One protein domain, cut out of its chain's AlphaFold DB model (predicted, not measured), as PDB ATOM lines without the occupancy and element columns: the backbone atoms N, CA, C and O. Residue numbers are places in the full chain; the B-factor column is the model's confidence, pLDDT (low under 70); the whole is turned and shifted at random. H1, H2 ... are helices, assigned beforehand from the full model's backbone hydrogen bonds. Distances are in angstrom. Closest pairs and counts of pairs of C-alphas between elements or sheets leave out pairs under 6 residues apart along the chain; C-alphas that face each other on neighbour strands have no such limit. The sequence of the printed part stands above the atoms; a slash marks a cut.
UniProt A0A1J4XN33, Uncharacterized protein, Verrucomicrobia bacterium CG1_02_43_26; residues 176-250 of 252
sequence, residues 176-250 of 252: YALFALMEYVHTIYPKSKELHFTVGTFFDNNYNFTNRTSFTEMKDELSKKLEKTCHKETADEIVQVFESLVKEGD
ATOM      1  N   TYR A 176     -34.464  52.202 -50.198       69.44
ATOM      2  CA  TYR A 176     -34.105  51.776 -48.852       69.44
ATOM      3  C   TYR A 176     -32.936  50.787 -48.800       69.44
ATOM      4  O   TYR A 176     -32.356  50.623 -47.733       69.44
ATOM      5  N   ALA A 177     -32.516  50.199 -49.927       74.62
ATOM      6  CA  ALA A 177     -31.365  49.287 -49.968       74.62
ATOM      7  C   ALA A 177     -30.069  49.911 -49.403       74.62
ATOM      8  O   ALA A 177     -29.306  49.243 -48.711       74.62
ATOM      9  N   LEU A 178     -29.834  51.208 -49.647       81.00
ATOM     10  CA  LEU A 178     -28.676  51.923 -49.094       81.00
ATOM     11  C   LEU A 178     -28.786  52.101 -47.572       81.00
ATOM     12  O   LEU A 178     -27.797  51.957 -46.857       81.00
ATOM     13  N   PHE A 179     -29.992  52.385 -47.074       80.06
ATOM     14  CA  PHE A 179     -30.246  52.537 -45.642       80.06
ATOM     15  C   PHE A 179     -30.069  51.201 -44.914       80.06
ATOM     16  O   PHE A 179     -29.368  51.135 -43.906       80.06
ATOM     17  N   ALA A 180     -30.614  50.125 -45.483       81.75
ATOM     18  CA  ALA A 180     -30.462  48.767 -44.974       81.75
ATOM     19  C   ALA A 180     -28.992  48.314 -44.945       81.75
ATOM     20  O   ALA A 180     -28.559  47.691 -43.978       81.75
ATOM     21  N   LEU A 181     -28.195  48.672 -45.958       88.44
ATOM     22  CA  LEU A 181     -26.755  48.396 -45.963       88.44
ATOM     23  C   LEU A 181     -26.029  49.114 -44.813       88.44
ATOM     24  O   LEU A 181     -25.181  48.520 -44.147       88.44
ATOM     25  N   MET A 182     -26.366  50.383 -44.568       87.62
ATOM     26  CA  MET A 182     -25.797  51.157 -43.465       87.62
ATOM     27  C   MET A 182     -26.171  50.548 -42.105       87.62
ATOM     28  O   MET A 182     -25.307  50.380 -41.244       87.62
ATOM     29  N   GLU A 183     -27.438  50.174 -41.919       84.94
ATOM     30  CA  GLU A 183     -27.915  49.467 -40.723       84.94
ATOM     31  C   GLU A 183     -27.192  48.128 -40.517       84.94
ATOM     32  O   GLU A 183     -26.770  47.818 -39.398       84.94
ATOM     33  N   TYR A 184     -27.000  47.354 -41.590       88.38
ATOM     34  CA  TYR A 184     -26.264  46.093 -41.552       88.38
ATOM     35  C   TYR A 184     -24.828  46.310 -41.069       88.38
ATOM     36  O   TYR A 184     -24.381  45.631 -40.143       88.38
ATOM     37  N   VAL A 185     -24.118  47.290 -41.633       89.44
ATOM     38  CA  VAL A 185     -22.732  47.585 -41.248       89.44
ATOM     39  C   VAL A 185     -22.639  48.033 -39.789       89.44
ATOM     40  O   VAL A 185     -21.815  47.490 -39.052       89.44
ATOM     41  N   HIS A 186     -23.520  48.934 -39.342       86.31
ATOM     42  CA  HIS A 186     -23.578  49.364 -37.939       86.31
ATOM     43  C   HIS A 186     -23.850  48.209 -36.975       86.31
ATOM     44  O   HIS A 186     -23.291  48.166 -35.879       86.31
ATOM     45  N   THR A 187     -24.698  47.269 -37.385       83.94
ATOM     46  CA  THR A 187     -25.091  46.140 -36.544       83.94
ATOM     47  C   THR A 187     -24.004  45.076 -36.497       83.94
ATOM     48  O   THR A 187     -23.673  44.594 -35.422       83.94
ATOM     49  N   ILE A 188     -23.434  44.685 -37.636       87.06
ATOM     50  CA  ILE A 188     -22.493  43.558 -37.710       87.06
ATOM     51  C   ILE A 188     -21.065  43.974 -37.348       87.06
ATOM     52  O   ILE A 188     -20.330  43.184 -36.748       87.06
ATOM     53  N   TYR A 189     -20.684  45.224 -37.622       85.75
ATOM     54  CA  TYR A 189     -19.338  45.745 -37.379       85.75
ATOM     55  C   TYR A 189     -19.332  46.945 -36.418       85.75
ATOM     56  O   TYR A 189     -18.625  47.914 -36.675       85.75
ATOM     57  N   PRO A 190     -20.004  46.884 -35.249       78.75
ATOM     58  CA  PRO A 190     -20.296  48.058 -34.413       78.75
ATOM     59  C   PRO A 190     -19.049  48.780 -33.876       78.75
ATOM     60  O   PRO A 190     -19.123  49.926 -33.432       78.75
ATOM     61  N   LYS A 191     -17.890  48.110 -33.884       82.44
ATOM     62  CA  LYS A 191     -16.603  48.668 -33.450       82.44
ATOM     63  C   LYS A 191     -15.800  49.318 -34.587       82.44
ATOM     64  O   LYS A 191     -14.824  50.010 -34.297       82.44
ATOM     65  N   SER A 192     -16.176  49.107 -35.849       85.25
ATOM     66  CA  SER A 192     -15.411  49.560 -37.015       85.25
ATOM     67  C   SER A 192     -15.871  50.942 -37.480       85.25
ATOM     68  O   SER A 192     -16.699  51.098 -38.377       85.25
ATOM     69  N   LYS A 193     -15.307  51.982 -36.853       86.06
ATOM     70  CA  LYS A 193     -15.610  53.381 -37.203       86.06
ATOM     71  C   LYS A 193     -15.303  53.702 -38.665       86.06
ATOM     72  O   LYS A 193     -16.016  54.499 -39.266       86.06
ATOM     73  N   GLU A 194     -14.255  53.104 -39.222       87.19
ATOM     74  CA  GLU A 194     -13.866  53.340 -40.612       87.19
ATOM     75  C   GLU A 194     -14.878  52.740 -41.589       87.19
ATOM     76  O   GLU A 194     -15.291  53.431 -42.516       87.19
ATOM     77  N   LEU A 195     -15.365  51.516 -41.344       90.25
ATOM     78  CA  LEU A 195     -16.453  50.940 -42.140       90.25
ATOM     79  C   LEU A 195     -17.722  51.790 -42.060       90.25
ATOM     80  O   LEU A 195     -18.342  52.052 -43.091       90.25
ATOM     81  N   HIS A 196     -18.077  52.264 -40.861       88.38
ATOM     82  CA  HIS A 196     -19.231  53.147 -40.677       88.38
ATOM     83  C   HIS A 196     -19.080  54.428 -41.506       88.38
ATOM     84  O   HIS A 196     -20.003  54.824 -42.214       88.38
ATOM     85  N   PHE A 197     -17.902  55.054 -41.461       88.69
ATOM     86  CA  PHE A 197     -17.619  56.271 -42.217       88.69
ATOM     87  C   PHE A 197     -17.635  56.034 -43.733       88.69
ATOM     88  O   PHE A 197     -18.238  56.810 -44.478       88.69
ATOM     89  N   THR A 198     -17.016  54.947 -44.198       92.38
ATOM     90  CA  THR A 198     -16.950  54.593 -45.619       92.38
ATOM     91  C   THR A 198     -18.338  54.310 -46.194       92.38
ATOM     92  O   THR A 198     -18.694  54.869 -47.237       92.38
ATOM     93  N   VAL A 199     -19.140  53.490 -45.508       90.62
ATOM     94  CA  VAL A 199     -20.505  53.159 -45.944       90.62
ATOM     95  C   VAL A 199     -21.441  54.359 -45.791       90.62
ATOM     96  O   VAL A 199     -22.253  54.591 -46.681       90.62
ATOM     97  N   GLY A 200     -21.285  55.173 -44.743       86.88
ATOM     98  CA  GLY A 200     -22.039  56.418 -44.568       86.88
ATOM     99  C   GLY A 200     -21.770  57.433 -45.684       86.88
ATOM    100  O   GLY A 200     -22.700  57.943 -46.295       86.88
ATOM    101  N   THR A 201     -20.505  57.641 -46.054       87.06
ATOM    102  CA  THR A 201     -20.152  58.530 -47.177       87.06
ATOM    103  C   THR A 201     -20.681  57.992 -48.510       87.06
ATOM    104  O   THR A 201     -21.104  58.750 -49.381       87.06
ATOM    105  N   PHE A 202     -20.647  56.670 -48.704       89.06
ATOM    106  CA  PHE A 202     -21.265  56.036 -49.871       89.06
ATOM    107  C   PHE A 202     -22.786  56.245 -49.898       89.06
ATOM    108  O   PHE A 202     -23.327  56.562 -50.959       89.06
ATOM    109  N   PHE A 203     -23.452  56.116 -48.747       85.25
ATOM    110  CA  PHE A 203     -24.873  56.400 -48.584       85.25
ATOM    111  C   PHE A 203     -25.192  57.853 -48.952       85.25
ATOM    112  O   PHE A 203     -26.011  58.070 -49.839       85.25
ATOM    113  N   ASP A 204     -24.505  58.835 -48.362       81.06
ATOM    114  CA  ASP A 204     -24.771  60.263 -48.588       81.06
ATOM    115  C   ASP A 204     -24.627  60.660 -50.065       81.06
ATOM    116  O   ASP A 204     -25.457  61.397 -50.605       81.06
ATOM    117  N   ASN A 205     -23.618  60.109 -50.748       79.56
ATOM    118  CA  ASN A 205     -23.392  60.350 -52.174       79.56
ATOM    119  C   ASN A 205     -24.511  59.791 -53.067       79.56
ATOM    120  O   ASN A 205     -24.776  60.344 -54.134       79.56
ATOM    121  N   ASN A 206     -25.152  58.696 -52.653       77.56
ATOM    122  CA  ASN A 206     -26.059  57.914 -53.496       77.56
ATOM    123  C   ASN A 206     -27.525  57.938 -53.029       77.56
ATOM    124  O   ASN A 206     -28.398  57.405 -53.719       77.56
ATOM    125  N   TYR A 207     -27.821  58.562 -51.885       72.38
ATOM    126  CA  TYR A 207     -29.174  58.678 -51.335       72.38
ATOM    127  C   TYR A 207     -30.079  59.575 -52.191       72.38
ATOM    128  O   TYR A 207     -31.290  59.367 -52.260       72.38
ATOM    129  N   ASN A 208     -29.503  60.568 -52.875       68.25
ATOM    130  CA  ASN A 208     -30.272  61.536 -53.649       68.25
ATOM    131  C   ASN A 208     -30.692  60.960 -55.018       68.25
ATOM    132  O   ASN A 208     -29.861  60.802 -55.914       68.25
ATOM    133  N   PHE A 209     -31.986  60.661 -55.199       63.62
ATOM    134  CA  PHE A 209     -32.520  59.977 -56.396       63.62
ATOM    135  C   PHE A 209     -32.212  60.670 -57.718       63.62
ATOM    136  O   PHE A 209     -32.072  60.004 -58.738       63.62
ATOM    137  N   THR A 210     -32.120  61.997 -57.711       60.19
ATOM    138  CA  THR A 210     -31.917  62.803 -58.919       60.19
ATOM    139  C   THR A 210     -30.534  62.637 -59.539       60.19
ATOM    140  O   THR A 210     -30.405  62.836 -60.741       60.19
ATOM    141  N   ASN A 211     -29.531  62.229 -58.754       58.19
ATOM    142  CA  ASN A 211     -28.141  62.086 -59.204       58.19
ATOM    143  C   ASN A 211     -27.597  60.664 -59.009       58.19
ATOM    144  O   ASN A 211     -26.385  60.454 -59.034       58.19
ATOM    145  N   ARG A 212     -28.479  59.686 -58.776       67.81
ATOM    146  CA  ARG A 212     -28.065  58.319 -58.473       67.81
ATOM    147  C   ARG A 212     -27.516  57.641 -59.727       67.81
ATOM    148  O   ARG A 212     -28.206  57.552 -60.743       67.81
ATOM    149  N   THR A 213     -26.281  57.162 -59.639       74.94
ATOM    150  CA  THR A 213     -25.623  56.399 -60.704       74.94
ATOM    151  C   THR A 213     -26.260  55.017 -60.860       74.94
ATOM    152  O   THR A 213     -27.101  54.587 -60.058       74.94
ATOM    153  N   SER A 214     -25.906  54.307 -61.930       79.88
ATOM    154  CA  SER A 214     -26.402  52.949 -62.153       79.88
ATOM    155  C   SER A 214     -25.978  52.002 -61.023       79.88
ATOM    156  O   SER A 214     -24.996  52.228 -60.320       79.88
ATOM    157  N   PHE A 215     -26.699  50.890 -60.855       81.69
ATOM    158  CA  PHE A 215     -26.337  49.879 -59.855       81.69
ATOM    159  C   PHE A 215     -24.905  49.358 -60.026       81.69
ATOM    160  O   PHE A 215     -24.191  49.207 -59.038       81.69
ATOM    161  N   THR A 216     -24.477  49.127 -61.268       82.75
ATOM    162  CA  THR A 216     -23.108  48.705 -61.576       82.75
ATOM    163  C   THR A 216     -22.088  49.739 -61.104       82.75
ATOM    164  O   THR A 216     -21.134  49.375 -60.427       82.75
ATOM    165  N   GLU A 217     -22.325  51.025 -61.371       85.19
ATOM    166  CA  GLU A 217     -21.439  52.107 -60.922       85.19
ATOM    167  C   GLU A 217     -21.412  52.236 -59.394       85.19
ATOM    168  O   GLU A 217     -20.333  52.357 -58.816       85.19
ATOM    169  N   MET A 218     -22.570  52.146 -58.729       87.25
ATOM    170  CA  MET A 218     -22.651  52.158 -57.265       87.25
ATOM    171  C   MET A 218     -21.899  50.980 -56.641       87.25
ATOM    172  O   MET A 218     -21.187  51.149 -55.653       87.25
ATOM    173  N   LYS A 219     -22.044  49.779 -57.211       89.12
ATOM    174  CA  LYS A 219     -21.334  48.586 -56.747       89.12
ATOM    175  C   LYS A 219     -19.824  48.765 -56.903       89.12
ATOM    176  O   LYS A 219     -19.092  48.534 -55.946       89.12
ATOM    177  N   ASP A 220     -19.371  49.213 -58.071       89.25
ATOM    178  CA  ASP A 220     -17.951  49.442 -58.344       89.25
ATOM    179  C   ASP A 220     -17.359  50.521 -57.423       89.25
ATOM    180  O   ASP A 220     -16.224  50.387 -56.955       89.25
ATOM    181  N   GLU A 221     -18.113  51.589 -57.140       91.44
ATOM    182  CA  GLU A 221     -17.729  52.624 -56.175       91.44
ATOM    183  C   GLU A 221     -17.584  52.038 -54.764       91.44
ATOM    184  O   GLU A 221     -16.550  52.243 -54.118       91.44
ATOM    185  N   LEU A 222     -18.593  51.293 -54.298       92.75
ATOM    186  CA  LEU A 222     -18.601  50.670 -52.976       92.75
ATOM    187  C   LEU A 222     -17.427  49.694 -52.817       92.75
ATOM    188  O   LEU A 222     -16.690  49.793 -51.837       92.75
ATOM    189  N   SER A 223     -17.201  48.812 -53.797       93.06
ATOM    190  CA  SER A 223     -16.080  47.864 -53.798       93.06
ATOM    191  C   SER A 223     -14.732  48.579 -53.685       93.06
ATOM    192  O   SER A 223     -13.958  48.284 -52.777       93.06
ATOM    193  N   LYS A 224     -14.473  49.589 -54.530       93.38
ATOM    194  CA  LYS A 224     -13.209  50.354 -54.508       93.38
ATOM    195  C   LYS A 224     -12.972  51.081 -53.188       93.38
ATOM    196  O   LYS A 224     -11.822  51.252 -52.781       93.38
ATOM    197  N   LYS A 225     -14.038  51.576 -52.554       93.69
ATOM    198  CA  LYS A 225     -13.955  52.232 -51.246       93.69
ATOM    199  C   LYS A 225     -13.634  51.213 -50.149       93.69
ATOM    200  O   LYS A 225     -12.694  51.433 -49.394       93.69
ATOM    201  N   LEU A 226     -14.348  50.087 -50.106       92.62
ATOM    202  CA  LEU A 226     -14.165  49.047 -49.086       92.62
ATOM    203  C   LEU A 226     -12.805  48.349 -49.172       92.62
ATOM    204  O   LEU A 226     -12.187  48.122 -48.136       92.62
ATOM    205  N   GLU A 227     -12.284  48.093 -50.374       91.38
ATOM    206  CA  GLU A 227     -10.946  47.507 -50.577       91.38
ATOM    207  C   GLU A 227      -9.812  48.337 -49.950       91.38
ATOM    208  O   GLU A 227      -8.743  47.804 -49.648       91.38
ATOM    209  N   LYS A 228     -10.035  49.643 -49.755       90.31
ATOM    210  CA  LYS A 228      -9.093  50.551 -49.087       90.31
ATOM    211  C   LYS A 228      -9.317  50.654 -47.579       90.31
ATOM    212  O   LYS A 228      -8.462  51.207 -46.897       90.31
ATOM    213  N   THR A 229     -10.457  50.185 -47.077       87.94
ATOM    214  CA  THR A 229     -10.884  50.358 -45.683       87.94
ATOM    215  C   THR A 229     -10.755  49.074 -44.870       87.94
ATOM    216  O   THR A 229     -10.396  49.127 -43.701       87.94
ATOM    217  N   CYS A 230     -11.047  47.913 -45.453       86.38
ATOM    218  CA  CYS A 230     -11.113  46.659 -44.711       86.38
ATOM    219  C   CYS A 230     -10.480  45.489 -45.472       86.38
ATOM    220  O   CYS A 230     -10.008  45.605 -46.604       86.38
ATOM    221  N   HIS A 231     -10.428  44.333 -44.814       88.06
ATOM    222  CA  HIS A 231      -9.944  43.106 -45.431       88.06
ATOM    223  C   HIS A 231     -10.885  42.645 -46.549       88.06
ATOM    224  O   HIS A 231     -12.099  42.832 -46.477       88.06
ATOM    225  N   LYS A 232     -10.321  41.964 -47.553       87.12
ATOM    226  CA  LYS A 232     -11.056  41.503 -48.737       87.12
ATOM    227  C   LYS A 232     -12.327  40.714 -48.400       87.12
ATOM    228  O   LYS A 232     -13.354  40.955 -49.011       87.12
ATOM    229  N   GLU A 233     -12.272  39.817 -47.414       88.06
ATOM    230  CA  GLU A 233     -13.438  39.018 -47.007       88.06
ATOM    231  C   GLU A 233     -14.603  39.898 -46.524       88.06
ATOM    232  O   GLU A 233     -15.738  39.698 -46.947       88.06
ATOM    233  N   THR A 234     -14.316  40.911 -45.698       89.56
ATOM    234  CA  THR A 234     -15.310  41.884 -45.220       89.56
ATOM    235  C   THR A 234     -15.847  42.745 -46.366       89.56
ATOM    236  O   THR A 234     -17.050  42.989 -46.440       89.56
ATOM    237  N   ALA A 235     -14.974  43.198 -47.271       90.12
ATOM    238  CA  ALA A 235     -15.373  43.983 -48.436       90.12
ATOM    239  C   ALA A 235     -16.314  43.187 -49.356       90.12
ATOM    240  O   ALA A 235     -17.389  43.675 -49.706       90.12
ATOM    241  N   ASP A 236     -15.943  41.947 -49.685       90.81
ATOM    242  CA  ASP A 236     -16.732  41.043 -50.524       90.81
ATOM    243  C   ASP A 236     -18.103  40.750 -49.884       90.81
ATOM    244  O   ASP A 236     -19.122  40.768 -50.577       90.81
ATOM    245  N   GLU A 237     -18.152  40.537 -48.564       90.81
ATOM    246  CA  GLU A 237     -19.396  40.317 -47.814       90.81
ATOM    247  C   GLU A 237     -20.335  41.531 -47.872       90.81
ATOM    248  O   GLU A 237     -21.500  41.389 -48.248       90.81
ATOM    249  N   ILE A 238     -19.840  42.734 -47.559       92.19
ATOM    250  CA  ILE A 238     -20.655  43.963 -47.580       92.19
ATOM    251  C   ILE A 238     -21.179  44.238 -48.997       92.19
ATOM    252  O   ILE A 238     -22.343  44.610 -49.168       92.19
ATOM    253  N   VAL A 239     -20.356  44.012 -50.026       92.94
ATOM    254  CA  VAL A 239     -20.776  44.152 -51.427       92.94
ATOM    255  C   VAL A 239     -21.873  43.142 -51.765       92.94
ATOM    256  O   VAL A 239     -22.887  43.535 -52.336       92.94
ATOM    257  N   GLN A 240     -21.731  41.869 -51.382       90.50
ATOM    258  CA  GLN A 240     -22.765  40.847 -51.617       90.50
ATOM    259  C   GLN A 240     -24.091  41.176 -50.919       90.50
ATOM    260  O   GLN A 240     -25.164  40.964 -51.497       90.50
ATOM    261  N   VAL A 241     -24.037  41.720 -49.701       89.25
ATOM    262  CA  VAL A 241     -25.228  42.201 -48.985       89.25
ATOM    263  C   VAL A 241     -25.892  43.332 -49.767       89.25
ATOM    264  O   VAL A 241     -27.095  43.270 -50.015       89.25
ATOM    265  N   PHE A 242     -25.120  44.313 -50.243       89.62
ATOM    266  CA  PHE A 242     -25.649  45.392 -51.081       89.62
ATOM    267  C   PHE A 242     -26.327  44.868 -52.355       89.62
ATOM    268  O   PHE A 242     -27.435  45.294 -52.683       89.62
ATOM    269  N   GLU A 243     -25.709  43.912 -53.056       87.25
ATOM    270  CA  GLU A 243     -26.313  43.319 -54.253       87.25
ATOM    271  C   GLU A 243     -27.641  42.621 -53.959       87.25
ATOM    272  O   GLU A 243     -28.577  42.713 -54.754       87.25
ATOM    273  N   SER A 244     -27.711  41.905 -52.837       83.81
ATOM    274  CA  SER A 244     -28.907  41.166 -52.432       83.81
ATOM    275  C   SER A 244     -30.049  42.129 -52.107       83.81
ATOM    276  O   SER A 244     -31.142  41.979 -52.649       83.81
ATOM    277  N   LEU A 245     -29.757  43.188 -51.344       81.56
ATOM    278  CA  LEU A 245     -30.719  44.238 -50.993       81.56
ATOM    279  C   LEU A 245     -31.286  44.954 -52.229       81.56
ATOM    280  O   LEU A 245     -32.476  45.256 -52.278       81.56
ATOM    281  N   VAL A 246     -30.462  45.215 -53.249       76.62
ATOM    282  CA  VAL A 246     -30.946  45.847 -54.490       76.62
ATOM    283  C   VAL A 246     -31.809  44.887 -55.315       76.62
ATOM    284  O   VAL A 246     -32.857  45.304 -55.802       76.62
ATOM    285  N   LYS A 247     -31.411  43.611 -55.436       73.81
ATOM    286  CA  LYS A 247     -32.176  42.586 -56.175       73.81
ATOM    287  C   LYS A 247     -33.531  42.280 -55.540       73.81
ATOM    288  O   LYS A 247     -34.472  41.936 -56.249       73.81
ATOM    289  N   GLU A 248     -33.636  42.349 -54.219       65.38
ATOM    290  CA  GLU A 248     -34.915  42.194 -53.520       65.38
ATOM    291  C   GLU A 248     -35.854  43.366 -53.818       65.38
ATOM    292  O   GLU A 248     -37.025  43.136 -54.111       65.38
ATOM    293  N   GLY A 249     -35.324  44.591 -53.884       56.72
ATOM    294  CA  GLY A 249     -36.071  45.779 -54.306       56.72
ATOM    295  C   GLY A 249     -36.399  45.863 -55.803       56.72
ATOM    296  O   GLY A 249     -37.105  46.780 -56.206       56.72
ATOM    297  N   ASP A 250     -35.877  44.953 -56.637       50.28
ATOM    298  CA  ASP A 250     -36.204  44.811 -58.070       50.28
ATOM    299  C   ASP A 250     -37.451  43.942 -58.328       50.28
ATOM    300  O   ASP A 250     -37.918  43.862 -59.463       50.28
TER     301      ASP A 250
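AT A GLANCE: This is residues 176 to 250 of the 252 residues of an uncharacterized protein of Verrucomicrobia bacterium CG1_02_43_26 (UniProt A0A1J4XN33). Four helices stand in an up-and-down bundle, each running against the one before it in the chain, arranged as a four-cornered ring in which H1 touches H2, H2 touches H3, H3 touches H4 and H4 touches H1. H1 and H2 make one side, H3 and H4 the other; H4 is the most slanted against its neighbour H1, while the other three neighbouring pairs are nearly aligned. The printed part has 75 residues, with four named helices in the order H1, H2, H3, H4 and no named strand, and its class is all helix. It is compact, with a radius of gyration of the C-alphas of 11.3 A, and only just elongated, with spans of 32 by 21 by 19 A.

HOW THE PARTS SIT: The longest helix, H4, residues 232 to 248, touches H3, residues 215 to 226, at a shallow tilt of 24 degrees, opposite ways; their closest C-alphas are those of Leu 226 and Ala 235, 5.2 A apart. H4 also touches H1, residues 177 to 188, at a steep tilt of 40 degrees, opposite ways, with the C-alphas of Ala 177 and Leu 245 closest at 5.2 A. H1 touches H2, residues 193 to 206, at a shallow tilt of 5 degrees, opposite ways; the closest C-alphas are those of Leu 178 and Phe 203, 5.9 A apart. H2 touches H3 at a shallow tilt of 24 degrees, opposite ways, and the closest C-alphas, of Phe 202 and Leu 222, are 6.7 A apart. H1 and H2, H2 and H3, and H3 and H4 are helical hairpins. H1 and H3 are apart, and so are H2 and H4. In H1, H2, H3 and H4 every pair of O i and N i+4 is within hydrogen-bond range.

IN THESE COORDINATES: H4 measures 24.3 A from its first C-alpha to its last, C-alpha 248 at (-34.915, 42.194, -53.520). H3, residues 215 to 226, measures 16.3 A. H2, residues 193 to 206, measures 19.9 A and begins with C-alpha 193 at (-15.610, 53.381, -37.203). H1, residues 177 to 188, measures 16.2 A and begins with C-alpha 177 at (-31.365, 49.287, -49.968).

THE WHOLE: The two C-alphas farthest apart are those of Lys 191 and Thr 210, at 32.9 A. The printed part has no cut. The links H1 to H2 and H3 to H4 are tight, and the link H2 to H3, with 8 residues, is short. The mean pLDDT of the printed part is 83.4; it is under 70 at residue 176, residues 208 to 212 and residues 248 to 250.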